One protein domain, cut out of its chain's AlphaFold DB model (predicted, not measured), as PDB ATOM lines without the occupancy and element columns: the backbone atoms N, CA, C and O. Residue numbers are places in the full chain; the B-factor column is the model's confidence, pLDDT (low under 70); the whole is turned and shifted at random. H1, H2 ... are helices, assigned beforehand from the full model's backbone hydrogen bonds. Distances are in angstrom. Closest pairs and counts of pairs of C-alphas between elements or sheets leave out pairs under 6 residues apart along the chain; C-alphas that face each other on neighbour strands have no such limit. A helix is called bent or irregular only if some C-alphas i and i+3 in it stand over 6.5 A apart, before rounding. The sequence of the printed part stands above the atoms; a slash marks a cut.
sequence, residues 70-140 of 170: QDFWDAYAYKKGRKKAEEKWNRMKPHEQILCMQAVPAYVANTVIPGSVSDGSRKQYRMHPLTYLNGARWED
ATOM      1  N   GLN A  70      99.639  89.832  57.206       95.69
ATOM      2  CA  GLN A  70     100.647  88.814  56.925       95.69
ATOM      3  C   GLN A  70     101.947  89.094  57.695       95.69
ATOM      4  O   GLN A  70     102.500  88.167  58.284       95.69
ATOM      5  N   ASP A  71     102.355  90.364  57.790       95.06
ATOM      6  CA  ASP A  71     103.519  90.780  58.584       95.06
ATOM      7  C   ASP A  71     103.334  90.412  60.060       95.06
ATOM      8  O   ASP A  71     104.208  89.800  60.678       95.06
ATOM      9  N   PHE A  72     102.150  90.703  60.609       95.56
ATOM     10  CA  PHE A  72     101.782  90.287  61.961       95.56
ATOM     11  C   PHE A  72     101.780  88.765  62.118       95.56
ATOM     12  O   PHE A  72     102.314  88.232  63.091       95.56
ATOM     13  N   TRP A  73     101.183  88.046  61.169       96.31
ATOM     14  CA  TRP A  73     101.021  86.598  61.236       96.31
ATOM     15  C   TRP A  73     102.355  85.855  61.258       96.31
ATOM     16  O   TRP A  73     102.508  84.866  61.985       96.31
ATOM     17  N   ASP A  74     103.321  86.335  60.480       96.00
ATOM     18  CA  ASP A  74     104.655  85.756  60.438       96.00
ATOM     19  C   ASP A  74     105.499  86.188  61.643       96.00
ATOM     20  O   ASP A  74     106.132  85.328  62.259       96.00
ATOM     21  N   ALA A  75     105.416  87.452  62.076       94.62
ATOM     22  CA  ALA A  75     106.105  87.926  63.279       94.62
ATOM     23  C   ALA A  75     105.626  87.213  64.557       94.62
ATOM     24  O   ALA A  75     106.434  86.839  65.408       94.62
ATOM     25  N   TYR A  76     104.319  86.971  64.696       95.12
ATOM     26  CA  TYR A  76     103.736  86.342  65.886       95.12
ATOM     27  C   TYR A  76     104.105  84.851  66.021       95.12
ATOM     28  O   TYR A  76     104.093  84.288  67.125       95.12
ATOM     29  N   ALA A  77     104.420  84.192  64.899       92.94
ATOM     30  CA  ALA A  77     104.858  82.798  64.764       92.94
ATOM     31  C   ALA A  77     103.920  81.707  65.338       92.94
ATOM     32  O   ALA A  77     104.170  80.518  65.141       92.94
ATOM     33  N   TYR A  78     102.814  82.061  66.003       93.94
ATOM     34  CA  TYR A  78     101.844  81.104  66.545       93.94
ATOM     35  C   TYR A  78     100.575  81.023  65.690       93.94
ATOM     36  O   TYR A  78      99.586  81.722  65.911       93.94
ATOM     37  N   LYS A  79     100.601  80.126  64.699       94.00
ATOM     38  CA  LYS A  79      99.612  80.047  63.613       94.00
ATOM     39  C   LYS A  79      98.316  79.320  64.021       94.00
ATOM     40  O   LYS A  79      98.053  78.200  63.587       94.00
ATOM     41  N   LYS A  80      97.486  79.946  64.868       92.88
ATOM     42  CA  LYS A  80      96.172  79.421  65.312       92.88
ATOM     43  C   LYS A  80      95.039  80.426  65.087       92.88
ATOM     44  O   LYS A  80      95.178  81.602  65.399       92.88
ATOM     45  N   GLY A  81      93.899  79.951  64.573       91.69
ATOM     46  CA  GLY A  81      92.679  80.762  64.447       91.69
ATOM     47  C   GLY A  81      92.748  81.897  63.414       91.69
ATOM     48  O   GLY A  81      92.149  82.945  63.644       91.69
ATOM     49  N   ARG A  82      93.451  81.687  62.287       93.88
ATOM     50  CA  ARG A  82      93.757  82.709  61.263       93.88
ATOM     51  C   ARG A  82      92.554  83.570  60.870       93.88
ATOM     52  O   ARG A  82      92.616  84.777  61.036       93.88
ATOM     53  N   LYS A  83      91.450  82.950  60.430       95.31
ATOM     54  CA  LYS A  83      90.270  83.659  59.901       95.31
ATOM     55  C   LYS A  83      89.737  84.731  60.861       95.31
ATOM     56  O   LYS A  83      89.572  85.880  60.479       95.31
ATOM     57  N   LYS A  84      89.524  84.372  62.131       95.62
ATOM     58  CA  LYS A  84      89.006  85.310  63.141       95.62
ATOM     59  C   LYS A  84      90.033  86.380  63.524       95.62
ATOM     60  O   LYS A  84      89.654  87.510  63.810       95.62
ATOM     61  N   ALA A  85      91.320  86.028  63.556       95.81
ATOM     62  CA  ALA A  85      92.387  86.987  63.838       95.81
ATOM     63  C   ALA A  85      92.514  88.030  62.716       95.81
ATOM     64  O   ALA A  85      92.636  89.215  63.002       95.81
ATOM     65  N   GLU A  86      92.405  87.597  61.462       96.44
ATOM     66  CA  GLU A  86      92.425  88.457  60.276       96.44
ATOM     67  C   GLU A  86      91.216  89.399  60.240       96.44
ATOM     68  O   GLU A  86      91.368  90.606  60.071       96.44
ATOM     69  N   GLU A  87      90.014  88.881  60.520       96.25
ATOM     70  CA  GLU A  87      88.810  89.705  60.681       96.25
ATOM     71  C   GLU A  87      88.977  90.768  61.780       96.25
ATOM     72  O   GLU A  87      88.536  91.905  61.605       96.25
ATOM     73  N   LYS A  88      89.621  90.432  62.909       96.19
ATOM     74  CA  LYS A  88      89.910  91.403  63.977       96.19
ATOM     75  C   LYS A  88      90.950  92.433  63.542       96.19
ATOM     76  O   LYS A  88      90.745  93.611  63.823       96.19
ATOM     77  N   TRP A  89      92.019  92.013  62.866       95.81
ATOM     78  CA  TRP A  89      93.077  92.895  62.363       95.81
ATOM     79  C   TRP A  89      92.525  93.947  61.403       95.81
ATOM     80  O   TRP A  89      92.751  95.140  61.587       95.81
ATOM     81  N   ASN A  90      91.700  93.517  60.447       94.81
ATOM     82  CA  ASN A  90      91.079  94.401  59.458       94.81
ATOM     83  C   ASN A  90      90.114  95.423  60.082       94.81
ATOM     84  O   ASN A  90      89.822  96.444  59.469       94.81
ATOM     85  N   ARG A  91      89.615  95.165  61.299       95.00
ATOM     86  CA  ARG A  91      88.773  96.100  62.065       95.00
ATOM     87  C   ARG A  91      89.573  97.069  62.941       95.00
ATOM     88  O   ARG A  91      88.980  98.001  63.477       95.00
ATOM     89  N   MET A  92      90.868  96.831  63.153       93.81
ATOM     90  CA  MET A  92      91.723  97.699  63.969       93.81
ATOM     91  C   MET A  92      92.094  98.971  63.218       93.81
ATOM     92  O   MET A  92      92.188  98.985  61.991       93.81
ATOM     93  N   LYS A  93      92.338 100.044  63.967       94.19
ATOM     94  CA  LYS A  93      92.798 101.306  63.384       94.19
ATOM     95  C   LYS A  93      94.265 101.170  62.952       94.19
ATOM     96  O   LYS A  93      95.026 100.471  63.622       94.19
ATOM     97  N   PRO A  94      94.713 101.897  61.912       91.75
ATOM     98  CA  PRO A  94      96.106 101.839  61.464       91.75
ATOM     99  C   PRO A  94      97.136 102.109  62.571       91.75
ATOM    100  O   PRO A  94      98.167 101.447  62.624       91.75
ATOM    101  N   HIS A  95      96.847 103.025  63.505       92.31
ATOM    102  CA  HIS A  95      97.755 103.300  64.627       92.31
ATOM    103  C   HIS A  95      97.895 102.106  65.583       92.31
ATOM    104  O   HIS A  95      98.994 101.823  66.046       92.31
ATOM    105  N   GLU A  96      96.805 101.378  65.848       93.75
ATOM    106  CA  GLU A  96      96.819 100.188  66.707       93.75
ATOM    107  C   GLU A  96      97.616  99.065  66.041       93.75
ATOM    108  O   GLU A  96      98.362  98.356  66.706       93.75
ATOM    109  N   GLN A  97      97.502  98.923  64.717       93.75
ATOM    110  CA  GLN A  97      98.276  97.945  63.948       93.75
ATOM    111  C   GLN A  97      99.783  98.231  64.026       93.75
ATOM    112  O   GLN A  97     100.575  97.306  64.209       93.75
ATOM    113  N   ILE A  98     100.178  99.507  63.948       94.25
ATOM    114  CA  ILE A  98     101.577  99.936  64.086       94.25
ATOM    115  C   ILE A  98     102.100  99.643  65.499       94.25
ATOM    116  O   ILE A  98     103.139  98.996  65.634       94.25
ATOM    117  N   LEU A  99     101.375 100.059  66.543       93.62
ATOM    118  CA  LEU A  99     101.761  99.804  67.940       93.62
ATOM    119  C   LEU A  99     101.850  98.303  68.237       93.62
ATOM    120  O   LEU A  99     102.813  97.835  68.845       93.62
ATOM    121  N   CYS A 100     100.887  97.531  67.734       94.44
ATOM    122  CA  CYS A 100     100.887  96.080  67.835       94.44
ATOM    123  C   CYS A 100     102.152  95.482  67.210       94.44
ATOM    124  O   CYS A 100     102.869  94.734  67.873       94.44
ATOM    125  N   MET A 101     102.494  95.863  65.976       95.19
ATOM    126  CA  MET A 101     103.709  95.364  65.322       95.19
ATOM    127  C   MET A 101     104.998  95.744  66.041       95.19
ATOM    128  O   MET A 101     105.938  94.951  66.041       95.19
ATOM    129  N   GLN A 102     105.052  96.915  66.676       93.19
ATOM    130  CA  GLN A 102     106.206  97.320  67.481       93.19
ATOM    131  C   GLN A 102     106.373  96.439  68.731       93.19
ATOM    132  O   GLN A 102     107.499  96.097  69.090       93.19
ATOM    133  N   ALA A 103     105.273  96.027  69.370       93.62
ATOM    134  CA  ALA A 103     105.300  95.227  70.597       93.62
ATOM    135  C   ALA A 103     105.479  93.713  70.361       93.62
ATOM    136  O   ALA A 103     106.043  93.009  71.207       93.62
ATOM    137  N   VAL A 104     105.021  93.187  69.218       94.62
ATOM    138  CA  VAL A 104     105.026  91.742  68.916       94.62
ATOM    139  C   VAL A 104     106.406  91.082  69.067       94.62
ATOM    140  O   VAL A 104     106.462  90.037  69.719       94.62
ATOM    141  N   PRO A 105     107.525  91.640  68.560       92.81
ATOM    142  CA  PRO A 105     108.843  91.024  68.722       92.81
ATOM    143  C   PRO A 105     109.237  90.817  70.191       92.81
ATOM    144  O   PRO A 105     109.710  89.741  70.565       92.81
ATOM    145  N   ALA A 106     108.986  91.815  71.045       91.56
ATOM    146  CA  ALA A 106     109.271  91.734  72.476       91.56
ATOM    147  C   ALA A 106     108.380  90.691  73.172       91.56
ATOM    148  O   ALA A 106     108.852  89.917  74.010       91.56
ATOM    149  N   TYR A 107     107.105  90.620  72.786       92.81
ATOM    150  CA  TYR A 107     106.169  89.628  73.309       92.81
ATOM    151  C   TYR A 107     106.564  88.199  72.907       92.81
ATOM    152  O   TYR A 107     106.586  87.284  73.735       92.81
ATOM    153  N   VAL A 108     106.939  87.996  71.644       92.00
ATOM    154  CA  VAL A 108     107.394  86.709  71.100       92.00
ATOM    155  C   VAL A 108     108.690  86.255  71.770       92.00
ATOM    156  O   VAL A 108     108.822  85.074  72.080       92.00
ATOM    157  N   ALA A 109     109.617  87.168  72.065       89.06
ATOM    158  CA  ALA A 109     110.856  86.844  72.772       89.06
ATOM    159  C   ALA A 109     110.618  86.373  74.223       89.06
ATOM    160  O   ALA A 109     111.336  85.493  74.718       89.06
ATOM    161  N   ASN A 110     109.601  86.925  74.891       88.56
ATOM    162  CA  ASN A 110     109.276  86.635  76.292       88.56
ATOM    163  C   ASN A 110     108.278  85.488  76.493       88.56
ATOM    164  O   ASN A 110     108.130  84.992  77.610       88.56
ATOM    165  N   THR A 111     107.644  85.016  75.422       90.62
ATOM    166  CA  THR A 111     106.661  83.930  75.476       90.62
ATOM    167  C   THR A 111     107.065  82.735  74.629       90.62
ATOM    168  O   THR A 111     107.789  82.856  73.642       90.62
ATOM    169  N   VAL A 112     106.564  81.558  74.987       90.88
ATOM    170  CA  VAL A 112     106.831  80.305  74.270       90.88
ATOM    171  C   VAL A 112     105.546  79.662  73.783       90.88
ATOM    172  O   VAL A 112     104.505  79.745  74.431       90.88
ATOM    173  N   ILE A 113     105.608  79.004  72.628       90.75
ATOM    174  CA  ILE A 113     104.465  78.251  72.114       90.75
ATOM    175  C   ILE A 113     104.279  77.001  72.995       90.75
ATOM    176  O   ILE A 113     105.250  76.263  73.192       90.75
ATOM    177  N   PRO A 114     103.064  76.736  73.516       86.75
ATOM    178  CA  PRO A 114     102.786  75.519  74.276       86.75
ATOM    179  C   PRO A 114     103.190  74.263  73.493       86.75
ATOM    180  O   PRO A 114     102.811  74.109  72.333       86.75
ATOM    181  N   GLY A 115     103.974  73.382  74.118       82.81
ATOM    182  CA  GLY A 115     104.474  72.147  73.498       82.81
ATOM    183  C   GLY A 115     105.666  72.316  72.546       82.81
ATOM    184  O   GLY A 115     106.129  71.324  71.995       82.81
ATOM    185  N   SER A 116     106.184  73.535  72.351       82.12
ATOM    186  CA  SER A 116     107.355  73.788  71.491       82.12
ATOM    187  C   SER A 116     108.698  73.713  72.223       82.12
ATOM    188  O   SER A 116     109.737  73.765  71.568       82.12
ATOM    189  N   VAL A 117     108.704  73.662  73.557       75.75
ATOM    190  CA  VAL A 117     109.931  73.720  74.365       75.75
ATOM    191  C   VAL A 117     109.978  72.523  75.304       75.75
ATOM    192  O   VAL A 117     108.950  72.135  75.856       75.75
ATOM    193  N   SER A 118     111.168  71.945  75.468       59.66
ATOM    194  CA  SER A 118     111.434  70.901  76.452       59.66
ATOM    195  C   SER A 118     111.290  71.440  77.878       59.66
ATOM    196  O   SER A 118     111.541  72.618  78.151       59.66
ATOM    197  N   ASP A 119     110.838  70.561  78.769       55.09
ATOM    198  CA  ASP A 119     110.532  70.841  80.170       55.09
ATOM    199  C   ASP A 119     111.690  71.598  80.852       55.09
ATOM    200  O   ASP A 119     112.813  71.096  80.934       55.09
ATOM    201  N   GLY A 120     111.456  72.856  81.251       63.34
ATOM    202  CA  GLY A 120     112.473  73.690  81.909       63.34
ATOM    203  C   GLY A 120     112.490  75.179  81.551       63.34
ATOM    204  O   GLY A 120     113.123  75.966  82.265       63.34
ATOM    205  N   SER A 121     111.796  75.622  80.494       68.25
ATOM    206  CA  SER A 121     111.674  77.064  80.229       68.25
ATOM    207  C   SER A 121     110.664  77.698  81.189       68.25
ATOM    208  O   SER A 121     109.483  77.366  81.148       68.25
ATOM    209  N   ARG A 122     111.099  78.655  82.020       72.75
ATOM    210  CA  ARG A 122     110.203  79.443  82.898       72.75
ATOM    211  C   ARG A 122     109.444  80.551  82.150       72.75
ATOM    212  O   ARG A 122     108.854  81.423  82.782       72.75
ATOM    213  N   LYS A 123     109.514  80.569  80.815       80.44
ATOM    214  CA  LYS A 123     108.829  81.568  79.991       80.44
ATOM    215  C   LYS A 123     107.325  81.316  80.013       80.44
ATOM    216  O   LYS A 123     106.884  80.172  80.059       80.44
ATOM    217  N   GLN A 124     106.545  82.389  79.960       85.88
ATOM    218  CA  GLN A 124     105.090  82.289  79.922       85.88
ATOM    219  C   GLN A 124     104.610  81.715  78.585       85.88
ATOM    220  O   GLN A 124     105.251  81.885  77.543       85.88
ATOM    221  N   TYR A 125     103.455  81.054  78.604       90.62
ATOM    222  CA  TYR A 125     102.846  80.542  77.383       90.62
ATOM    223  C   TYR A 125     102.288  81.667  76.515       90.62
ATOM    224  O   TYR A 125     101.599  82.571  76.989       90.62
ATOM    225  N   ARG A 126     102.565  81.578  75.213       92.56
ATOM    226  CA  ARG A 126     102.066  82.513  74.211       92.56
ATOM    227  C   ARG A 126     100.570  82.318  74.013       92.56
ATOM    228  O   ARG A 126     100.099  81.206  73.770       92.56
ATOM    229  N   MET A 127      99.832  83.418  74.056       94.50
ATOM    230  CA  MET A 127      98.394  83.429  73.807       94.50
ATOM    231  C   MET A 127      98.101  83.194  72.324       94.50
ATOM    232  O   MET A 127      98.933  83.468  71.459       94.50
ATOM    233  N   HIS A 128      96.896  82.737  71.988       95.31
ATOM    234  CA  HIS A 128      96.471  82.722  70.588       95.31
ATOM    235  C   HIS A 128      96.437  84.148  70.005       95.31
ATOM    236  O   HIS A 128      96.048  85.070  70.726       95.31
ATOM    237  N   PRO A 129      96.764  84.333  68.708       95.81
ATOM    238  CA  PRO A 129      96.773  85.653  68.068       95.81
ATOM    239  C   PRO A 129      95.460  86.419  68.259       95.81
ATOM    240  O   PRO A 129      95.465  87.595  68.593       95.81
ATOM    241  N   LEU A 130      94.317  85.736  68.129       96.62
ATOM    242  CA  LEU A 130      93.006  86.351  68.342       96.62
ATOM    243  C   LEU A 130      92.838  86.899  69.767       96.62
ATOM    244  O   LEU A 130      92.322  87.998  69.944       96.62
ATOM    245  N   THR A 131      93.265  86.149  70.785       96.56
ATOM    246  CA  THR A 131      93.158  86.576  72.187       96.56
ATOM    247  C   THR A 131      94.077  87.761  72.474       96.56
ATOM    248  O   THR A 131      93.679  88.683  73.181       96.56
ATOM    249  N   TYR A 132      95.273  87.759  71.881       95.69
ATOM    250  CA  TYR A 132      96.215  88.873  71.948       95.69
ATOM    251  C   TYR A 132      95.621  90.154  71.341       95.69
ATOM    252  O   TYR A 132      95.604  91.196  71.993       95.69
ATOM    253  N   LEU A 133      95.035  90.050  70.140       96.31
ATOM    254  CA  LEU A 133      94.416  91.181  69.442       96.31
ATOM    255  C   LEU A 133      93.136  91.693  70.120       96.31
ATOM    256  O   LEU A 133      92.863  92.890  70.102       96.31
ATOM    257  N   ASN A 134      92.327  90.805  70.701       96.06
ATOM    258  CA  ASN A 134      91.099  91.197  71.401       96.06
ATOM    259  C   ASN A 134      91.381  91.937  72.709       96.06
ATOM    260  O   ASN A 134      90.601  92.802  73.088       96.06
ATOM    261  N   GLY A 135      92.466  91.580  73.397       95.19
ATOM    262  CA  GLY A 135      92.834  92.175  74.677       95.19
ATOM    263  C   GLY A 135      93.753  93.387  74.581       95.19
ATOM    264  O   GLY A 135      94.261  93.775  75.620       95.19
ATOM    265  N   ALA A 136      94.020  93.913  73.379       95.12
ATOM    266  CA  ALA A 136      94.970  95.006  73.159       95.12
ATOM    267  C   ALA A 136      96.331  94.797  73.854       95.12
ATOM    268  O   ALA A 136      96.942  95.719  74.373       95.12
ATOM    269  N   ARG A 137      96.829  93.552  73.855       94.12
ATOM    270  CA  ARG A 137      97.972  93.122  74.687       94.12
ATOM    271  C   ARG A 137      99.316  93.753  74.315       94.12
ATOM    272  O   ARG A 137     100.308  93.491  74.983       94.12
ATOM    273  N   TRP A 138      99.366  94.553  73.256       94.25
ATOM    274  CA  TRP A 138     100.521  95.397  72.947       94.25
ATOM    275  C   TRP A 138     100.657  96.593  73.903       94.25
ATOM    276  O   TRP A 138     101.722  97.196  73.942       94.25
ATOM    277  N   GLU A 139      99.607  96.930  74.659       94.12
ATOM    278  CA  GLU A 139      99.615  97.986  75.683       94.12
ATOM    279  C   GLU A 139     100.070  97.473  77.057       94.12
ATOM    280  O   GLU A 139     100.399  98.269  77.934       94.12
ATOM    281  N   ASP A 140     100.107  96.151  77.245       92.88
ATOM    282  CA  ASP A 140     100.515  95.538  78.505       92.88
ATOM    283  C   ASP A 140     102.038  95.630  78.705       92.88
ATOM    284  O   ASP A 140     102.834  95.488  77.772       92.88
TER     285      ASP A 140
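AT A GLANCE: This is residues 70 to 140 of the 170 residues of an uncharacterized protein of Prevotella copri (UniProt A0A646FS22). Four helices make two side-by-side pairs, the long kinked H3 with short H1, and H2 with H4; H3 runs along one side of the body, with H2 at the side opposite. Between H3 and H4 the chain swings out in a long loop, residues 111 to 128, whose far part makes one end of the longest axis, and the last residues, 135 to 140, turn back toward H3. The printed part has 71 residues, with four named helices in the order H1, H2, H3, H4 and no named strand; its class is all helix. The whole is compact, with a radius of gyration of the C-alphas of 12.2 A, yet elongated in outline, spanning 39 by 22 by 19 A.

HOW THE PARTS SIT: Start at H1, residues 70 to 76, and go by a tight link of 5 residues to H2, residues 82 to 90. These two are near each other, with 6 pairs of C-alphas within 10 A. A tight link of 3 residues leads on to H3, residues 94 to 110. Look at Tyr 76 and Val 104, the closest C-alphas of H1 and H3, 6.3 A apart: the helices touch, at a shallow tilt of 31 degrees, the same way, and H3 does so with residues 101 to 108 alone. H2 and H3 are close but not clearly touching, with the C-alphas of Trp 89 and Gln 97 the closest at 7.4 A. Next comes H4, residues 129 to 134, which touches H2 at a steep tilt of 39 degrees, the same way; their closest C-alphas, those of Ala 85 and Leu 130, are 4.6 A apart. H3 and H4 are near each other, with 5 pairs of C-alphas within 10 A. Every O i to N i+4 pair is within hydrogen-bond range in H1, H2 and H4, while H3 has 11 of 13.

IN THESE COORDINATES: Find C-alpha 70 at (100.647, 88.814, 56.925), where H1 begins; it is 9.8 A long. H2 measures 12.1 A. H3 runs 25.0 A from C-alpha 94 at (96.106, 101.839, 61.464), with a kink of 36 degrees near residue 103; it is irregular, but only just, with C-alphas 102 and 105 at 6.9 A. H4, 8.6 A long, ends at C-alpha 134 at (91.099, 91.197, 71.401).

THE WHOLE: The two C-alphas farthest apart are those of Lys 93 and Asp 119, at 39.0 A. The link from H3 to H4, 18 residues, is long; within it residues 111 to 112 form a short parallel pairing with residues 124 to 125. The printed part has no cut. Look in the B-factor column for residues 118 to 121, where the model's pLDDT is under 70; the mean of the printed part is 90.9.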